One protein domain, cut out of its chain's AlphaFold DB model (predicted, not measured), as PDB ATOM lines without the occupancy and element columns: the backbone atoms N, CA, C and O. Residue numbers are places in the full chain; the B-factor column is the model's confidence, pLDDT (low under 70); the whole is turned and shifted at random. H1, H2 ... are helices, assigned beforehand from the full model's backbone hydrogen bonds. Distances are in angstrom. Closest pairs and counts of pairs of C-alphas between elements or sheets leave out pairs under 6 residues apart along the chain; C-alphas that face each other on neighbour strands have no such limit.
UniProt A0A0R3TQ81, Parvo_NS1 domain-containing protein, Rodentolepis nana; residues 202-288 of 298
ATOM      1  N   ASN A 202      96.504 171.612 166.921       58.25
ATOM      2  CA  ASN A 202      96.819 172.918 167.499       58.25
ATOM      3  C   ASN A 202      98.329 173.201 167.344       58.25
ATOM      4  O   ASN A 202      99.136 172.266 167.398       58.25
ATOM      5  N   TYR A 203      98.722 174.464 167.150       60.50
ATOM      6  CA  TYR A 203     100.118 174.906 167.089       60.50
ATOM      7  C   TYR A 203     101.030 174.237 168.135       60.50
ATOM      8  O   TYR A 203     102.113 173.767 167.787       60.50
ATOM      9  N   LEU A 204     100.577 174.094 169.383       59.50
ATOM     10  CA  LEU A 204     101.360 173.448 170.444       59.50
ATOM     11  C   LEU A 204     101.613 171.957 170.177       59.50
ATOM     12  O   LEU A 204     102.731 171.474 170.322       59.50
ATOM     13  N   GLN A 205     100.601 171.238 169.691       61.69
ATOM     14  CA  GLN A 205     100.731 169.819 169.336       61.69
ATOM     15  C   GLN A 205     101.627 169.606 168.114       61.69
ATOM     16  O   GLN A 205     102.181 168.525 167.924       61.69
ATOM     17  N   ASN A 206     101.716 170.613 167.249       62.94
ATOM     18  CA  ASN A 206     102.606 170.609 166.101       62.94
ATOM     19  C   ASN A 206     104.059 170.835 166.518       62.94
ATOM     20  O   ASN A 206     104.926 170.147 165.991       62.94
ATOM     21  N   LEU A 207     104.311 171.734 167.475       61.50
ATOM     22  CA  LEU A 207     105.641 171.926 168.052       61.50
ATOM     23  C   LEU A 207     106.148 170.644 168.722       61.50
ATOM     24  O   LEU A 207     107.236 170.194 168.397       61.50
ATOM     25  N   GLU A 208     105.338 170.000 169.565       60.72
ATOM     26  CA  GLU A 208     105.736 168.771 170.275       60.72
ATOM     27  C   GLU A 208     106.080 167.593 169.350       60.72
ATOM     28  O   GLU A 208     106.877 166.728 169.708       60.72
ATOM     29  N   LYS A 209     105.461 167.530 168.166       59.31
ATOM     30  CA  LYS A 209     105.674 166.453 167.185       59.31
ATOM     31  C   LYS A 209     106.799 166.753 166.203       59.31
ATOM     32  O   LYS A 209     107.144 165.879 165.407       59.31
ATOM     33  N   LEU A 210     107.307 167.980 166.192       59.88
ATOM     34  CA  LEU A 210     108.327 168.384 165.249       59.88
ATOM     35  C   LEU A 210     109.697 167.958 165.767       59.88
ATOM     36  O   LEU A 210     110.097 168.341 166.863       59.88
ATOM     37  N   GLU A 211     110.454 167.219 164.959       52.28
ATOM     38  CA  GLU A 211     111.885 167.080 165.208       52.28
ATOM     39  C   GLU A 211     112.527 168.453 164.994       52.28
ATOM     40  O   GLU A 211     112.736 168.919 163.871       52.28
ATOM     41  N   HIS A 212     112.765 169.163 166.092       58.19
ATOM     42  CA  HIS A 212     113.484 170.420 166.058       58.19
ATOM     43  C   HIS A 212     114.953 170.119 165.750       58.19
ATOM     44  O   HIS A 212     115.726 169.792 166.650       58.19
ATOM     45  N   GLU A 213     115.371 170.286 164.493       46.53
ATOM     46  CA  GLU A 213     116.791 170.342 164.111       46.53
ATOM     47  C   GLU A 213     117.455 171.642 164.620       46.53
ATOM     48  O   GLU A 213     118.166 172.355 163.913       46.53
ATOM     49  N   CYS A 214     117.230 171.993 165.885       55.69
ATOM     50  CA  CYS A 214     117.960 173.044 166.569       55.69
ATOM     51  C   CYS A 214     119.307 172.472 167.014       55.69
ATOM     52  O   CYS A 214     119.511 172.119 168.173       55.69
ATOM     53  N   THR A 215     120.249 172.376 166.078       51.69
ATOM     54  CA  THR A 215     121.635 171.989 166.368       51.69
ATOM     55  C   THR A 215     122.381 173.153 167.019       51.69
ATOM     56  O   THR A 215     123.248 173.805 166.433       51.69
ATOM     57  N   ALA A 216     122.047 173.442 168.276       57.78
ATOM     58  CA  ALA A 216     122.891 174.296 169.089       57.78
ATOM     59  C   ALA A 216     124.233 173.585 169.291       57.78
ATOM     60  O   ALA A 216     124.328 172.599 170.016       57.78
ATOM     61  N   LYS A 217     125.289 174.092 168.642       65.88
ATOM     62  CA  LYS A 217     126.647 173.525 168.737       65.88
ATOM     63  C   LYS A 217     127.159 173.428 170.181       65.88
ATOM     64  O   LYS A 217     128.065 172.651 170.455       65.88
ATOM     65  N   ASN A 218     126.620 174.251 171.083       70.69
ATOM     66  CA  ASN A 218     126.992 174.299 172.489       70.69
ATOM     67  C   ASN A 218     125.770 174.712 173.337       70.69
ATOM     68  O   ASN A 218     125.118 175.697 172.973       70.69
ATOM     69  N   PRO A 219     125.470 174.037 174.465       75.62
ATOM     70  CA  PRO A 219     124.409 174.446 175.394       75.62
ATOM     71  C   PRO A 219     124.551 175.898 175.877       75.62
ATOM     72  O   PRO A 219     123.551 176.598 176.027       75.62
ATOM     73  N   ARG A 220     125.782 176.407 176.004       74.69
ATOM     74  CA  ARG A 220     126.057 177.809 176.349       74.69
ATOM     75  C   ARG A 220     125.475 178.797 175.333       74.69
ATOM     76  O   ARG A 220     125.069 179.891 175.704       74.69
ATOM     77  N   ASN A 221     125.390 178.421 174.055       73.00
ATOM     78  CA  ASN A 221     124.806 179.283 173.022       73.00
ATOM     79  C   ASN A 221     123.284 179.385 173.163       73.00
ATOM     80  O   ASN A 221     122.720 180.433 172.857       73.00
ATOM     81  N   VAL A 222     122.631 178.317 173.636       74.81
ATOM     82  CA  VAL A 222     121.194 178.333 173.941       74.81
ATOM     83  C   VAL A 222     120.934 179.284 175.099       74.81
ATOM     84  O   VAL A 222     120.080 180.153 174.989       74.81
ATOM     85  N   GLU A 223     121.720 179.178 176.169       75.44
ATOM     86  CA  GLU A 223     121.604 180.055 177.335       75.44
ATOM     87  C   GLU A 223     121.812 181.533 176.971       75.44
ATOM     88  O   GLU A 223     121.004 182.384 177.341       75.44
ATOM     89  N   ILE A 224     122.844 181.841 176.178       75.44
ATOM     90  CA  ILE A 224     123.094 183.204 175.685       75.44
ATOM     91  C   ILE A 224     121.916 183.702 174.835       75.44
ATOM     92  O   ILE A 224     121.484 184.841 175.007       75.44
ATOM     93  N   GLY A 225     121.378 182.861 173.948       77.06
ATOM     94  CA  GLY A 225     120.214 183.198 173.126       77.06
ATOM     95  C   GLY A 225     118.964 183.482 173.960       77.06
ATOM     96  O   GLY A 225     118.290 184.487 173.733       77.06
ATOM     97  N   THR A 226     118.692 182.649 174.968       79.50
ATOM     98  CA  THR A 226     117.580 182.833 175.909       79.50
ATOM     99  C   THR A 226     117.742 184.121 176.709       79.50
ATOM    100  O   THR A 226     116.806 184.915 176.787       79.50
ATOM    101  N   ASN A 227     118.935 184.385 177.246       78.19
ATOM    102  CA  ASN A 227     119.215 185.606 178.003       78.19
ATOM    103  C   ASN A 227     119.057 186.860 177.138       78.19
ATOM    104  O   ASN A 227     118.461 187.843 177.580       78.19
ATOM    105  N   TRP A 228     119.536 186.819 175.891       84.69
ATOM    106  CA  TRP A 228     119.339 187.905 174.933       84.69
ATOM    107  C   TRP A 228     117.853 188.151 174.646       84.69
ATOM    108  O   TRP A 228     117.412 189.300 174.686       84.69
ATOM    109  N   LEU A 229     117.068 187.094 174.407       81.94
ATOM    110  CA  LEU A 229     115.636 187.213 174.130       81.94
ATOM    111  C   LEU A 229     114.884 187.791 175.334       81.94
ATOM    112  O   LEU A 229     114.091 188.714 175.174       81.94
ATOM    113  N   MET A 230     115.167 187.296 176.538       84.19
ATOM    114  CA  MET A 230     114.562 187.815 177.766       84.19
ATOM    115  C   MET A 230     114.926 189.284 177.988       84.19
ATOM    116  O   MET A 230     114.055 190.089 178.305       84.19
ATOM    117  N   MET A 231     116.186 189.661 177.764       81.06
ATOM    118  CA  MET A 231     116.619 191.055 177.852       81.06
ATOM    119  C   MET A 231     115.884 191.936 176.834       81.06
ATOM    120  O   MET A 231     115.407 193.007 177.203       81.06
ATOM    121  N   LEU A 232     115.744 191.480 175.585       81.44
ATOM    122  CA  LEU A 232     115.008 192.188 174.538       81.44
ATOM    123  C   LEU A 232     113.546 192.419 174.947       81.44
ATOM    124  O   LEU A 232     113.061 193.545 174.868       81.44
ATOM    125  N   LEU A 233     112.844 191.375 175.391       83.62
ATOM    126  CA  LEU A 233     111.439 191.479 175.788       83.62
ATOM    127  C   LEU A 233     111.272 192.397 177.006       83.62
ATOM    128  O   LEU A 233     110.441 193.304 176.976       83.62
ATOM    129  N   ASN A 234     112.130 192.247 178.020       82.62
ATOM    130  CA  ASN A 234     112.090 193.053 179.240       82.62
ATOM    131  C   ASN A 234     112.370 194.537 178.974       82.62
ATOM    132  O   ASN A 234     111.643 195.393 179.474       82.62
ATOM    133  N   GLN A 235     113.381 194.861 178.160       80.81
ATOM    134  CA  GLN A 235     113.705 196.251 177.804       80.81
ATOM    135  C   GLN A 235     112.568 196.950 177.051       80.81
ATOM    136  O   GLN A 235     112.432 198.168 177.134       80.81
ATOM    137  N   ASN A 236     111.747 196.181 176.336       77.62
ATOM    138  CA  ASN A 236     110.601 196.689 175.589       77.62
ATOM    139  C   ASN A 236     109.275 196.571 176.362       77.62
ATOM    140  O   ASN A 236     108.227 196.900 175.812       77.62
ATOM    141  N   GLY A 237     109.302 196.109 177.619       81.50
ATOM    142  CA  GLY A 237     108.100 195.924 178.437       81.50
ATOM    143  C   GLY A 237     107.125 194.886 177.873       81.50
ATOM    144  O   GLY A 237     105.919 195.006 178.072       81.50
ATOM    145  N   ILE A 238     107.627 193.892 177.134       83.06
ATOM    146  CA  ILE A 238     106.812 192.855 176.499       83.06
ATOM    147  C   ILE A 238     106.724 191.653 177.433       83.06
ATOM    148  O   ILE A 238     107.730 191.012 177.732       83.06
ATOM    149  N   ASN A 239     105.506 191.315 177.852       86.44
ATOM    150  CA  ASN A 239     105.255 190.089 178.595       86.44
ATOM    151  C   ASN A 239     105.348 188.880 177.646       86.44
ATOM    152  O   ASN A 239     104.607 188.784 176.666       86.44
ATOM    153  N   ILE A 240     106.269 187.957 177.941       85.69
ATOM    154  CA  ILE A 240     106.500 186.761 177.125       85.69
ATOM    155  C   ILE A 240     105.277 185.837 177.074       85.69
ATOM    156  O   ILE A 240     104.981 185.291 176.016       85.69
ATOM    157  N   GLU A 241     104.536 185.696 178.174       85.88
ATOM    158  CA  GLU A 241     103.351 184.838 178.244       85.88
ATOM    159  C   GLU A 241     102.220 185.398 177.374       85.88
ATOM    160  O   GLU A 241     101.600 184.657 176.611       85.88
ATOM    161  N   GLU A 242     102.002 186.717 177.414       86.00
ATOM    162  CA  GLU A 242     101.013 187.388 176.559       86.00
ATOM    163  C   GLU A 242     101.392 187.306 175.077       86.00
ATOM    164  O   GLU A 242     100.543 187.016 174.230       86.00
ATOM    165  N   LEU A 243     102.676 187.517 174.757       85.81
ATOM    166  CA  LEU A 243     103.182 187.400 173.392       85.81
ATOM    167  C   LEU A 243     102.991 185.979 172.852       85.81
ATOM    168  O   LEU A 243     102.510 185.814 171.730       85.81
ATOM    169  N   LEU A 244     103.345 184.958 173.639       84.50
ATOM    170  CA  LEU A 244     103.174 183.557 173.260       84.50
ATOM    171  C   LEU A 244     101.700 183.213 173.062       84.50
ATOM    172  O   LEU A 244     101.348 182.649 172.027       84.50
ATOM    173  N   HIS A 245     100.834 183.602 173.998       83.81
ATOM    174  CA  HIS A 245      99.393 183.409 173.871       83.81
ATOM    175  C   HIS A 245      98.857 184.016 172.567       83.81
ATOM    176  O   HIS A 245      98.136 183.358 171.816       83.81
ATOM    177  N   ASP A 246      99.243 185.253 172.254       81.88
ATOM    178  CA  ASP A 246      98.769 185.923 171.048       81.88
ATOM    179  C   ASP A 246      99.344 185.293 169.763       81.88
ATOM    180  O   ASP A 246      98.627 185.203 168.764       81.88
ATOM    181  N   ILE A 247     100.575 184.764 169.785       84.00
ATOM    182  CA  ILE A 247     101.127 183.954 168.684       84.00
ATOM    183  C   ILE A 247     100.281 182.696 168.457       84.00
ATOM    184  O   ILE A 247      99.923 182.423 167.308       84.00
ATOM    185  N   VAL A 248      99.932 181.953 169.514       82.56
ATOM    186  CA  VAL A 248      99.089 180.747 169.402       82.56
ATOM    187  C   VAL A 248      97.727 181.110 168.818       82.56
ATOM    188  O   VAL A 248      97.314 180.537 167.811       82.56
ATOM    189  N   MET A 249      97.062 182.128 169.369       81.38
ATOM    190  CA  MET A 249      95.730 182.551 168.925       81.38
ATOM    191  C   MET A 249      95.692 183.009 167.462       81.38
ATOM    192  O   MET A 249      94.711 182.750 166.757       81.38
ATOM    193  N   ILE A 250      96.739 183.699 166.999       81.00
ATOM    194  CA  ILE A 250      96.870 184.131 165.601       81.00
ATOM    195  C   ILE A 250      97.158 182.931 164.694       81.00
ATOM    196  O   ILE A 250      96.533 182.797 163.639       81.00
ATOM    197  N   THR A 251      98.074 182.051 165.100       79.62
ATOM    198  CA  THR A 251      98.505 180.892 164.301       79.62
ATOM    199  C   THR A 251      97.377 179.880 164.126       79.62
ATOM    200  O   THR A 251      97.110 179.444 163.006       79.62
ATOM    201  N   ASP A 252      96.642 179.592 165.200       76.75
ATOM    202  CA  ASP A 252      95.479 178.700 165.182       76.75
ATOM    203  C   ASP A 252      94.250 179.343 164.516       76.75
ATOM    204  O   ASP A 252      93.203 178.708 164.384       76.75
ATOM    205  N   LYS A 253      94.347 180.614 164.093       77.00
ATOM    206  CA  LYS A 253      93.226 181.422 163.583       77.00
ATOM    207  C   LYS A 253      92.022 181.429 164.528       77.00
ATOM    208  O   LYS A 253      90.881 181.589 164.094       77.00
ATOM    209  N   ALA A 254      92.278 181.283 165.825       72.88
ATOM    210  CA  ALA A 254      91.247 181.267 166.850       72.88
ATOM    211  C   ALA A 254      90.557 182.636 166.978       72.88
ATOM    212  O   ALA A 254      89.433 182.722 167.471       72.88
ATOM    213  N   THR A 255      91.190 183.711 166.489       68.12
ATOM    214  CA  THR A 255      90.560 185.032 166.387       68.12
ATOM    215  C   THR A 255      90.180 185.371 164.932       68.12
ATOM    216  O   THR A 255      91.039 185.417 164.052       68.12
ATOM    217  N   PRO A 256      88.897 185.665 164.637       58.56
ATOM    218  CA  PRO A 256      88.428 185.870 163.261       58.56
ATOM    219  C   PRO A 256      88.828 187.227 162.657       58.56
ATOM    220  O   PRO A 256      88.764 187.400 161.442       58.56
ATOM    221  N   LYS A 257      89.213 188.204 163.489       63.56
ATOM    222  CA  LYS A 257      89.523 189.583 163.063       63.56
ATOM    223  C   LYS A 257      91.007 189.948 163.154       63.56
ATOM    224  O   LYS A 257      91.418 190.908 162.511       63.56
ATOM    225  N   VAL A 258      91.803 189.212 163.932       67.06
ATOM    226  CA  VAL A 258      93.219 189.523 164.180       67.06
ATOM    227  C   VAL A 258      94.066 188.350 163.707       67.06
ATOM    228  O   VAL A 258      94.266 187.370 164.406       67.06
ATOM    229  N   ASN A 259      94.562 188.441 162.481       73.44
ATOM    230  CA  ASN A 259      95.361 187.383 161.856       73.44
ATOM    231  C   ASN A 259      96.819 187.797 161.615       73.44
ATOM    232  O   ASN A 259      97.542 187.109 160.900       73.44
ATOM    233  N   THR A 260      97.224 188.956 162.135       75.62
ATOM    234  CA  THR A 260      98.516 189.566 161.834       75.62
ATOM    235  C   THR A 260      99.215 189.952 163.124       75.62
ATOM    236  O   THR A 260      98.664 190.690 163.940       75.62
ATOM    237  N   LEU A 261     100.448 189.478 163.266       78.81
ATOM    238  CA  LEU A 261     101.393 189.896 164.290       78.81
ATOM    239  C   LEU A 261     102.354 190.924 163.677       78.81
ATOM    240  O   LEU A 261     102.944 190.660 162.629       78.81
ATOM    241  N   CYS A 262     102.504 192.092 164.302       79.75
ATOM    242  CA  CYS A 262     103.367 193.164 163.802       79.75
ATOM    243  C   CYS A 262     104.362 193.617 164.875       79.75
ATOM    244  O   CYS A 262     103.960 194.012 165.969       79.75
ATOM    245  N   PHE A 263     105.649 193.605 164.525       79.81
ATOM    246  CA  PHE A 263     106.722 194.202 165.317       79.81
ATOM    247  C   PHE A 263     107.143 195.521 164.673       79.81
ATOM    248  O   PHE A 263     107.616 195.533 163.534       79.81
ATOM    249  N   LYS A 264     106.960 196.633 165.389       78.38
ATOM    250  CA  LYS A 264     107.322 197.970 164.912       78.38
ATOM    251  C   LYS A 264     108.450 198.536 165.765       78.38
ATOM    252  O   LYS A 264     108.281 198.703 166.964       78.38
ATOM    253  N   GLY A 265     109.558 198.898 165.132       76.88
ATOM    254  CA  GLY A 265     110.683 199.578 165.772       76.88
ATOM    255  C   GLY A 265     111.779 199.922 164.755       76.88
ATOM    256  O   GLY A 265     111.672 199.519 163.592       76.88
ATOM    257  N   PRO A 266     112.823 200.665 165.158       75.38
ATOM    258  CA  PRO A 266     114.021 200.881 164.347       75.38
ATOM    259  C   PRO A 266     114.653 199.578 163.828       75.38
ATOM    260  O   PRO A 266     114.493 198.510 164.410       75.38
ATOM    261  N   THR A 267     115.432 199.649 162.746       66.31
ATOM    262  CA  THR A 267     116.021 198.472 162.068       66.31
ATOM    263  C   THR A 267     116.862 197.572 162.987       66.31
ATOM    264  O   THR A 267     117.005 196.379 162.733       66.31
ATOM    265  N   TYR A 268     117.401 198.130 164.069       71.75
ATOM    266  CA  TYR A 268     118.294 197.466 165.019       71.75
ATOM    267  C   TYR A 268     117.597 196.975 166.301       71.75
ATOM    268  O   TYR A 268     118.274 196.510 167.211       71.75
ATOM    269  N   THR A 269     116.263 197.026 166.394       72.38
ATOM    270  CA  THR A 269     115.523 196.536 167.578       72.38
ATOM    271  C   THR A 269     115.198 195.047 167.534       72.38
ATOM    272  O   THR A 269     114.387 194.570 168.315       72.38
ATOM    273  N   GLY A 270     115.784 194.288 166.606       73.06
ATOM    274  CA  GLY A 270     115.568 192.842 166.535       73.06
ATOM    275  C   GLY A 270     114.210 192.415 165.963       73.06
ATOM    276  O   GLY A 270     113.906 191.229 166.016       73.06
ATOM    277  N   ASN A 271     113.423 193.317 165.356       76.69
ATOM    278  CA  ASN A 271     112.110 192.992 164.760       76.69
ATOM    279  C   ASN A 271     112.196 191.814 163.776       76.69
ATOM    280  O   ASN A 271     111.429 190.857 163.860       76.69
ATOM    281  N   THR A 272     113.155 191.880 162.848       78.25
ATOM    282  CA  THR A 272     113.376 190.846 161.830       78.25
ATOM    283  C   THR A 272     113.852 189.542 162.451       78.25
ATOM    284  O   THR A 272     113.463 188.473 161.995       78.25
ATOM    285  N   LEU A 273     114.672 189.622 163.500       77.69
ATOM    286  CA  LEU A 273     115.176 188.447 164.201       77.69
ATOM    287  C   LEU A 273     114.043 187.741 164.954       77.69
ATOM    288  O   LEU A 273     113.903 186.532 164.829       77.69
ATOM    289  N   LEU A 274     113.181 188.490 165.645       80.75
ATOM    290  CA  LEU A 274     112.029 187.949 166.363       80.75
ATOM    291  C   LEU A 274     110.990 187.344 165.406       80.75
ATOM    292  O   LEU A 274     110.523 186.228 165.621       80.75
ATOM    293  N   ALA A 275     110.681 188.035 164.304       81.00
ATOM    294  CA  ALA A 275     109.841 187.485 163.243       81.00
ATOM    295  C   ALA A 275     110.466 186.223 162.624       81.00
ATOM    296  O   ALA A 275     109.767 185.240 162.390       81.00
ATOM    297  N   GLY A 276     111.781 186.236 162.396       76.19
ATOM    298  CA  GLY A 276     112.551 185.099 161.900       76.19
ATOM    299  C   GLY A 276     112.471 183.893 162.830       76.19
ATOM    300  O   GLY A 276     112.182 182.808 162.353       76.19
ATOM    301  N   LEU A 277     112.631 184.088 164.142       76.31
ATOM    302  CA  LEU A 277     112.515 183.029 165.150       76.31
ATOM    303  C   LEU A 277     111.116 182.407 165.156       76.31
ATOM    304  O   LEU A 277     110.967 181.192 165.048       76.31
ATOM    305  N   ILE A 278     110.069 183.233 165.218       77.25
ATOM    306  CA  ILE A 278     108.684 182.741 165.218       77.25
ATOM    307  C   ILE A 278     108.399 181.978 163.920       77.25
ATOM    308  O   ILE A 278     107.858 180.874 163.944       77.25
ATOM    309  N   THR A 279     108.803 182.534 162.776       72.44
ATOM    310  CA  THR A 279     108.543 181.919 161.470       72.44
ATOM    311  C   THR A 279     109.396 180.692 161.190       72.44
ATOM    312  O   THR A 279     108.875 179.768 160.577       72.44
ATOM    313  N   SER A 280     110.638 180.607 161.676       65.25
ATOM    314  CA  SER A 280     111.480 179.417 161.499       65.25
ATOM    315  C   SER A 280     110.873 178.185 162.162       65.25
ATOM    316  O   SER A 280     110.970 177.084 161.624       65.25
ATOM    317  N   HIS A 281     110.177 178.377 163.286       59.75
ATOM    318  CA  HIS A 281     109.444 177.313 163.969       59.75
ATOM    319  C   HIS A 281     108.056 177.045 163.357       59.75
ATOM    320  O   HIS A 281     107.490 175.979 163.578       59.75
ATOM    321  N   LEU A 282     107.527 177.969 162.543       54.69
ATOM    322  CA  LEU A 282     106.286 177.791 161.776       54.69
ATOM    323  C   LEU A 282     106.515 177.142 160.408       54.69
ATOM    324  O   LEU A 282     105.666 176.393 159.942       54.69
ATOM    325  N   THR A 283     107.645 177.390 159.741       45.34
ATOM    326  CA  THR A 283     107.914 176.883 158.381       45.34
ATOM    327  C   THR A 283     108.066 175.369 158.294       45.34
ATOM    328  O   THR A 283     108.042 174.824 157.193       45.34
ATOM    329  N   ALA A 284     108.152 174.678 159.428       40.03
ATOM    330  CA  ALA A 284     108.069 173.227 159.462       40.03
ATOM    331  C   ALA A 284     106.621 172.693 159.446       40.03
ATOM    332  O   ALA A 284     106.411 171.497 159.258       40.03
ATOM    333  N   VAL A 285     105.610 173.565 159.571       37.06
ATOM    334  CA  VAL A 285     104.190 173.194 159.548       37.06
ATOM    335  C   VAL A 285     103.388 174.112 158.627       37.06
ATOM    336  O   VAL A 285     103.061 175.247 158.949       37.06
ATOM    337  N   GLY A 286     102.994 173.563 157.476       40.03
ATOM    338  CA  GLY A 286     101.671 173.827 156.903       40.03
ATOM    339  C   GLY A 286     101.318 175.285 156.586       40.03
ATOM    340  O   GLY A 286     100.321 175.808 157.075       40.03
ATOM    341  N   GLY A 287     102.064 175.931 155.690       33.06
ATOM    342  CA  GLY A 287     101.667 177.218 155.111       33.06
ATOM    343  C   GLY A 287     100.550 177.074 154.069       33.06
ATOM    344  O   GLY A 287     100.820 177.129 152.873       33.06
ATOM    345  N   GLY A 288      99.300 176.907 154.510       33.38
ATOM    346  CA  GLY A 288      98.130 176.795 153.634       33.38
ATOM    347  C   GLY A 288      96.850 177.272 154.315       33.38
ATOM    348  O   GLY A 288      96.049 176.483 154.807       33.38
TER     349      GLY A 288
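AT A GLANCE: This is residues 202 to 288 of the 298 residues of the protein "Parvo_NS1 domain-containing protein" of Rodentolepis nana (UniProt A0A0R3TQ81). Helices H2, H3 and H1, with the link of residues 210 to 218 from H1 back to H2, make an open frame with few contacts between its sides, and H4 stands over one face of the opening. The first part of H2 sticks out, with residues 219 to 221 and 223 to 228, while residues 252 to 270 loop from the end of H3 to the beginning of H4. The printed part has 87 residues, with four named helices in the order H1, H2, H3, H4 and no named strand; its class is all helix. It is only just compact, close to loose, with a radius of gyration of the C-alphas of 14.1 A, and spans 38 by 32 by 22 A.

HOW THE PARTS SIT: The longest helix, H2, residues 219 to 235, is close to but not clearly touching H3, residues 240 to 251; their closest C-alphas, of Leu 233 and Ile 240, are 7.0 A apart. Their lines are about perpendicular, at 86 degrees. H3, with residues 248 to 251 alone, only just touches H1, residues 203 to 209, with 3 pairs of C-alphas within 8 A; the closest are those of Tyr 203 and Val 248, at 6.4 A. These two are also about perpendicular, at 86 degrees. H4, residues 271 to 282, is close to but not clearly touching H1, with the C-alphas of Leu 207 and His 281 closest, at 7.8 A; they run the same way at a steep tilt of 59 degrees. H4 is apart from H2, and only just apart from H3, with closest C-alphas at 8.4 A. Every backbone O i to N i+4 pair is within hydrogen-bond range in H1, H2, H3 and H4.

IN THESE COORDINATES: H2 measures 24.4 A from C-alpha 219 at (124.409, 174.446, 175.394) to C-alpha 235. H3 measures 16.2 A and H1 10.1 A, beginning at C-alpha 203 at (100.118, 174.906, 167.089). H4 measures 16.5 A and ends at C-alpha 282 at (106.286, 177.791, 161.776).

THE WHOLE: The two C-alphas farthest apart, of Asn 218 and Lys 257, are 41.5 A apart. The printed part has no cut; the link from H3 to H4, 19 residues, is long. The mean pLDDT of the printed part is 70.9, with residues 202 to 217, 255 to 258, 267 and 280 to 288 under 70.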